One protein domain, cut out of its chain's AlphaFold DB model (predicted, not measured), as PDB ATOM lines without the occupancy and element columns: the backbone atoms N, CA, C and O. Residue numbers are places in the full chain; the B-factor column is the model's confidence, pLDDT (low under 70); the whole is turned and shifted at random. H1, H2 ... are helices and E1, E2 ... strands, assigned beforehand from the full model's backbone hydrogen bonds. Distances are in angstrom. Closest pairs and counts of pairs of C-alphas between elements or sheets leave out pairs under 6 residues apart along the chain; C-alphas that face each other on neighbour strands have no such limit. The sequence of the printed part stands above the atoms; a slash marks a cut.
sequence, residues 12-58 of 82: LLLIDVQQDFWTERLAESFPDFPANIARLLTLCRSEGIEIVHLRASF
ATOM      1  N   LEU A  12     -41.376   8.694 -18.598       98.00
ATOM      2  CA  LEU A  12     -41.761   9.494 -17.446       98.00
ATOM      3  C   LEU A  12     -41.536   8.683 -16.169       98.00
ATOM      4  O   LEU A  12     -42.213   7.683 -15.943       98.00
ATOM      5  N   LEU A  13     -40.645   9.157 -15.301       98.38
ATOM      6  CA  LEU A  13     -40.470   8.621 -13.954       98.38
ATOM      7  C   LEU A  13     -41.262   9.473 -12.951       98.38
ATOM      8  O   LEU A  13     -40.920  10.632 -12.719       98.38
ATOM      9  N   LEU A  14     -42.309   8.909 -12.343       97.94
ATOM     10  CA  LEU A  14     -42.997   9.524 -11.204       97.94
ATOM     11  C   LEU A  14     -42.344   9.050  -9.911       97.94
ATOM     12  O   LEU A  14     -42.392   7.863  -9.602       97.94
ATOM     13  N   ILE A  15     -41.768   9.981  -9.158       97.69
ATOM     14  CA  ILE A  15     -41.033   9.699  -7.924       97.69
ATOM     15  C   ILE A  15     -41.916  10.048  -6.730       97.69
ATOM     16  O   ILE A  15     -42.319  11.200  -6.594       97.69
ATOM     17  N   ASP A  16     -42.202   9.059  -5.882       96.62
ATOM     18  CA  ASP A  16     -42.784   9.231  -4.545       96.62
ATOM     19  C   ASP A  16     -44.065  10.087  -4.508       96.62
ATOM     20  O   ASP A  16     -44.347  10.809  -3.553       96.62
ATOM     21  N   VAL A  17     -44.905   9.967  -5.542       96.06
ATOM     22  CA  VAL A  17     -46.249  10.566  -5.571       96.06
ATOM     23  C   VAL A  17     -47.191   9.707  -4.715       96.06
ATOM     24  O   VAL A  17     -47.990   8.924  -5.227       96.06
ATOM     25  N   GLN A  18     -47.029   9.798  -3.391       94.62
ATOM     26  CA  GLN A  18     -47.752   9.029  -2.369       94.62
ATOM     27  C   GLN A  18     -48.347   9.950  -1.296       94.62
ATOM     28  O   GLN A  18     -47.812  11.025  -1.033       94.62
ATOM     29  N   GLN A  19     -49.441   9.511  -0.664       93.94
ATOM     30  CA  GLN A  19     -50.196  10.314   0.308       93.94
ATOM     31  C   GLN A  19     -49.352  10.744   1.512       93.94
ATOM     32  O   GLN A  19     -49.406  11.903   1.903       93.94
ATOM     33  N   ASP A  20     -48.481   9.874   2.028       95.38
ATOM     34  CA  ASP A  20     -47.568  10.201   3.132       95.38
ATOM     35  C   ASP A  20     -46.621  11.378   2.844       95.38
ATOM     36  O   ASP A  20     -46.088  11.986   3.775       95.38
ATOM     37  N   PHE A  21     -46.402  11.711   1.568       94.94
ATOM     38  CA  PHE A  21     -45.637  12.885   1.146       94.94
ATOM     39  C   PHE A  21     -46.530  14.079   0.768       94.94
ATOM     40  O   PHE A  21     -46.038  15.202   0.649       94.94
ATOM     41  N   TRP A  22     -47.839  13.871   0.616       95.62
ATOM     42  CA  TRP A  22     -48.810  14.875   0.190       95.62
ATOM     43  C   TRP A  22     -49.566  15.491   1.375       95.62
ATOM     44  O   TRP A  22     -50.710  15.163   1.673       95.62
ATOM     45  N   THR A  23     -48.905  16.415   2.073       95.06
ATOM     46  CA  THR A  23     -49.510  17.145   3.207       95.06
ATOM     47  C   THR A  23     -50.457  18.265   2.753       95.06
ATOM     48  O   THR A  23     -50.275  18.817   1.669       95.06
ATOM     49  N   GLU A  24     -51.388  18.692   3.615       96.06
ATOM     50  CA  GLU A  24     -52.282  19.843   3.359       96.06
ATOM     51  C   GLU A  24     -51.507  21.109   2.965       96.06
ATOM     52  O   GLU A  24     -51.792  21.720   1.940       96.06
ATOM     53  N   ARG A  25     -50.437  21.435   3.698       96.75
ATOM     54  CA  ARG A  25     -49.553  22.569   3.382       96.75
ATOM     55  C   ARG A  25     -48.951  22.474   1.975       96.75
ATOM     56  O   ARG A  25     -48.748  23.492   1.311       96.75
ATOM     57  N   LEU A  26     -48.606  21.263   1.535       95.56
ATOM     58  CA  LEU A  26     -48.070  21.046   0.193       95.56
ATOM     59  C   LEU A  26     -49.171  21.215  -0.859       95.56
ATOM     60  O   LEU A  26     -48.925  21.846  -1.882       95.56
ATOM     61  N   ALA A  27     -50.382  20.738  -0.573       96.44
ATOM     62  CA  ALA A  27     -51.544  20.938  -1.431       96.44
ATOM     63  C   ALA A  27     -51.904  22.422  -1.593       96.44
ATOM     64  O   ALA A  27     -52.175  22.858  -2.706       96.44
ATOM     65  N   GLU A  28     -51.824  23.215  -0.526       97.81
ATOM     66  CA  GLU A  28     -52.013  24.671  -0.585       97.81
ATOM     67  C   GLU A  28     -50.922  25.370  -1.404       97.81
ATOM     68  O   GLU A  28     -51.199  26.314  -2.141       97.81
ATOM     69  N   SER A  29     -49.675  24.903  -1.293       97.94
ATOM     70  CA  SER A  29     -48.535  25.485  -2.015       97.94
ATOM     71  C   SER A  29     -48.517  25.097  -3.500       97.94
ATOM     72  O   SER A  29     -47.976  25.835  -4.323       97.94
ATOM     73  N   PHE A  30     -49.093  23.943  -3.848       97.12
ATOM     74  CA  PHE A  30     -49.113  23.384  -5.201       97.12
ATOM     75  C   PHE A  30     -50.513  22.863  -5.579       97.12
ATOM     76  O   PHE A  30     -50.671  21.673  -5.876       97.12
ATOM     77  N   PRO A  31     -51.537  23.735  -5.612       97.50
ATOM     78  CA  PRO A  31     -52.934  23.319  -5.770       97.50
ATOM     79  C   PRO A  31     -53.204  22.640  -7.117       97.50
ATOM     80  O   PRO A  31     -54.010  21.716  -7.205       97.50
ATOM     81  N   ASP A  32     -52.473  23.033  -8.160       98.19
ATOM     82  CA  ASP A  32     -52.628  22.479  -9.507       98.19
ATOM     83  C   ASP A  32     -51.830  21.190  -9.736       98.19
ATOM     84  O   ASP A  32     -51.898  20.609 -10.822       98.19
ATOM     85  N   PHE A  33     -51.039  20.733  -8.759       97.19
ATOM     86  CA  PHE A  33     -50.189  19.555  -8.931       97.19
ATOM     87  C   PHE A  33     -50.991  18.307  -9.341       97.19
ATOM     88  O   PHE A  33     -50.639  17.715 -10.365       97.19
ATOM     89  N   PRO A  34     -52.111  17.938  -8.681       96.44
ATOM     90  CA  PRO A  34     -52.899  16.776  -9.095       96.44
ATOM     91  C   PRO A  34     -53.425  16.889 -10.533       96.44
ATOM     92  O   PRO A  34     -53.314  15.941 -11.314       96.44
ATOM     93  N   ALA A  35     -53.942  18.062 -10.915       98.06
ATOM     94  CA  ALA A  35     -54.469  18.306 -12.257       98.06
ATOM     95  C   ALA A  35     -53.364  18.245 -13.327       98.06
ATOM     96  O   ALA A  35     -53.541  17.642 -14.391       98.06
ATOM     97  N   ASN A  36     -52.193  18.814 -13.039       98.38
ATOM     98  CA  ASN A  36     -51.046  18.788 -13.939       98.38
ATOM     99  C   ASN A  36     -50.469  17.379 -14.111       98.38
ATOM    100  O   ASN A  36     -50.179  16.989 -15.244       98.38
ATOM    101  N   ILE A  37     -50.366  16.592 -13.035       98.00
ATOM    102  CA  ILE A  37     -49.943  15.188 -13.116       98.00
ATOM    103  C   ILE A  37     -50.951  14.369 -13.927       98.00
ATOM    104  O   ILE A  37     -50.548  13.626 -14.820       98.00
ATOM    105  N   ALA A  38     -52.257  14.550 -13.712       98.19
ATOM    106  CA  ALA A  38     -53.284  13.862 -14.498       98.19
ATOM    107  C   ALA A  38     -53.182  14.181 -16.003       98.19
ATOM    108  O   ALA A  38     -53.249  13.280 -16.847       98.19
ATOM    109  N   ARG A  39     -52.957  15.454 -16.351       98.50
ATOM    110  CA  ARG A  39     -52.756  15.897 -17.738       98.50
ATOM    111  C   ARG A  39     -51.480  15.314 -18.350       98.50
ATOM    112  O   ARG A  39     -51.514  14.849 -19.488       98.50
ATOM    113  N   LEU A  40     -50.379  15.293 -17.599       98.00
ATOM    114  CA  LEU A  40     -49.109  14.711 -18.039       98.00
ATOM    115  C   LEU A  40     -49.227  13.199 -18.281       98.00
ATOM    116  O   LEU A  40     -48.789  12.710 -19.321       98.00
ATOM    117  N   LEU A  41     -49.869  12.469 -17.365       98.25
ATOM    118  CA  LEU A  41     -50.123  11.035 -17.516       98.25
ATOM    119  C   LEU A  41     -50.995  10.750 -18.744       98.25
ATOM    120  O   LEU A  41     -50.730   9.804 -19.484       98.25
ATOM    121  N   THR A  42     -52.015  11.577 -18.983       98.31
ATOM    122  CA  THR A  42     -52.879  11.466 -20.167       98.31
ATOM    123  C   THR A  42     -52.078  11.649 -21.453       98.31
ATOM    124  O   THR A  42     -52.203  10.835 -22.366       98.31
ATOM    125  N   LEU A  43     -51.213  12.669 -21.506       96.06
ATOM    126  CA  LEU A  43     -50.325  12.901 -22.643       96.06
ATOM    127  C   LEU A  43     -49.417  11.691 -22.890       96.06
ATOM    128  O   LEU A  43     -49.420  11.155 -23.996       96.06
ATOM    129  N   CYS A  44     -48.700  11.234 -21.861       96.62
ATOM    130  CA  CYS A  44     -47.762  10.117 -21.975       96.62
ATOM    131  C   CYS A  44     -48.452   8.850 -22.491       96.62
ATOM    132  O   CYS A  44     -47.990   8.253 -23.458       96.62
ATOM    133  N   ARG A  45     -49.625   8.508 -21.938       95.94
ATOM    134  CA  ARG A  45     -50.437   7.372 -22.409       95.94
ATOM    135  C   ARG A  45     -50.871   7.532 -23.863       95.94
ATOM    136  O   ARG A  45     -50.809   6.573 -24.621       95.94
ATOM    137  N   SER A  46     -51.304   8.731 -24.257       95.19
ATOM    138  CA  SER A  46     -51.775   8.993 -25.625       95.19
ATOM    139  C   SER A  46     -50.663   8.942 -26.676       95.19
ATOM    140  O   SER A  46     -50.923   8.624 -27.833       95.19
ATOM    141  N   GLU A  47     -49.429   9.236 -26.267       94.12
ATOM    142  CA  GLU A  47     -48.251   9.290 -27.132       94.12
ATOM    143  C   GLU A  47     -47.400   8.007 -27.058       94.12
ATOM    144  O   GLU A  47     -46.435   7.873 -27.806       94.12
ATOM    145  N   GLY A  48     -47.764   7.049 -26.196       92.88
ATOM    146  CA  GLY A  48     -47.024   5.796 -26.008       92.88
ATOM    147  C   GLY A  48     -45.708   5.951 -25.238       92.88
ATOM    148  O   GLY A  48     -44.825   5.116 -25.388       92.88
ATOM    149  N   ILE A  49     -45.571   7.006 -24.432       96.25
ATOM    150  CA  ILE A  49     -44.415   7.224 -23.554       96.25
ATOM    151  C   ILE A  49     -44.536   6.281 -22.356       96.25
ATOM    152  O   ILE A  49     -45.586   6.241 -21.707       96.25
ATOM    153  N   GLU A  50     -43.469   5.544 -22.046       96.31
ATOM    154  CA  GLU A  50     -43.426   4.668 -20.875       96.31
ATOM    155  C   GLU A  50     -43.580   5.482 -19.582       96.31
ATOM    156  O   GLU A  50     -42.987   6.549 -19.423       96.31
ATOM    157  N   ILE A  51     -44.391   4.980 -18.648       98.12
ATOM    158  CA  ILE A  51     -44.635   5.619 -17.352       98.12
ATOM    159  C   ILE A  51     -44.185   4.658 -16.256       98.12
ATOM    160  O   ILE A  51     -44.802   3.614 -16.049       98.12
ATOM    161  N   VAL A  52     -43.143   5.042 -15.526       98.19
ATOM    162  CA  VAL A  52     -42.584   4.278 -14.411       98.19
ATOM    163  C   VAL A  52     -42.953   4.971 -13.105       98.19
ATOM    164  O   VAL A  52     -42.592   6.124 -12.874       98.19
ATOM    165  N   HIS A  53     -43.675   4.268 -12.235       97.88
ATOM    166  CA  HIS A  53     -43.997   4.749 -10.892       97.88
ATOM    167  C   HIS A  53     -42.983   4.194  -9.889       97.88
ATOM    168  O   HIS A  53     -42.980   2.998  -9.608       97.88
ATOM    169  N   LEU A  54     -42.157   5.070  -9.326       97.62
ATOM    170  CA  LEU A  54     -41.286   4.761  -8.201       97.62
ATOM    171  C   LEU A  54     -42.008   5.112  -6.897       97.62
ATOM    172  O   LEU A  54     -42.599   6.187  -6.775       97.62
ATOM    173  N   ARG A  55     -41.980   4.182  -5.942       96.25
ATOM    174  CA  ARG A  55     -42.643   4.327  -4.647       96.25
ATOM    175  C   ARG A  55     -41.731   3.883  -3.517       96.25
ATOM    176  O   ARG A  55     -41.147   2.801  -3.588       96.25
ATOM    177  N   ALA A  56     -41.712   4.655  -2.442       96.56
ATOM    178  CA  ALA A  56     -41.238   4.207  -1.149       96.56
ATOM    179  C   ALA A  56     -42.197   3.155  -0.563       96.56
ATOM    180  O   ALA A  56     -43.425   3.289  -0.631       96.56
ATOM    181  N   SER A  57     -41.635   2.101   0.028       96.25
ATOM    182  CA  SER A  57     -42.366   1.097   0.797       96.25
ATOM    183  C   SER A  57     -41.443   0.503   1.850       96.25
ATOM    184  O   SER A  57     -40.363   0.031   1.507       96.25
ATOM    185  N   PHE A  58     -41.874   0.528   3.109       97.44
ATOM    186  CA  PHE A  58     -41.097   0.016   4.233       97.44
ATOM    187  C   PHE A  58     -41.896  -1.012   5.021       97.44
ATOM    188  O   PHE A  58     -43.090  -0.837   5.262       97.44
TER     189      PHE A  58
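AT A GLANCE: This is residues 12 to 58 of the 82 residues of the protein "Isochorismatase domain-containing protein" of marine sediment metagenome (UniProt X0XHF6). This is a flat, open loop of chain: a ribbon of two parallel strands, E1 and E2, has the long helix H2 alongside it, and the short helix H1 sits out at the far corner, where residues 22 to 33 stand free. The chain leaves E1, goes out to H1, comes back through H2 and turns into E2 beside E1, a strand-helix-strand unit, two parallel neighbour strands with helices between, whose crossover is right-handed. The printed part has 47 residues with two named helices and two named strands, in the order E1, H1, H2, E2; the class is mixed, helices and strands. The whole is loose, with a radius of gyration of the C-alphas of 12.1 A, and spans 34 by 28 by 10 A.

IN THESE COORDINATES: E1 is residues 12 to 15, 9.6 A from first to last C-alpha, and C-alpha 12 is at (-41.761, 9.494, -17.446). H1 is residues 24 to 29, with C-alpha 24 at (-52.282, 19.843, 3.359). H2 is residues 33 to 47, 21.0 A long from first to last C-alpha. E2 is residues 50 to 54, 12.9 A long, and C-alpha 54 is at (-41.286, 4.761, -8.201).

HOW THE PARTS SIT: E1 and E2 are parallel neighbours, with 10 degrees between their directions. The C-alphas of Leu 12 and Ile 51 face each other at 4.8 A, and those of Ile 15 and Leu 54 at 5.0 A. Across the pair, N 14 and O 52 are within hydrogen-bond range at 2.8 A, and so are N 52 and O 12 at 2.8 A. The closest C-alphas of H2 and E2 are those of Cys 44 and Glu 50, 7.0 A apart. The closest C-alphas of E1 and H2 are those of Leu 12 and Cys 44, 7.5 A apart. H1 and H2 are close but not clearly touching, with the closest C-alphas, of Ala 27 and Phe 33, 7.7 A apart, and their lines are about perpendicular at 74 degrees. H1 and E2 are apart. In H1 and H2 every O i to N i+4 pair is within hydrogen-bond range.

THE WHOLE: The two C-alphas farthest apart are those of Arg 25 and Gly 48, 33.9 A. Without residues 22 to 33 the body has 35 residues and spans 33 by 19 by 8 A. The printed part has no cut. The links H1 to H2 and H2 to E2 are tight, the link E1 to H1 is short with 8 residues, and no link is long. The mean pLDDT of the printed part is 96.8, and no printed residue is under 70.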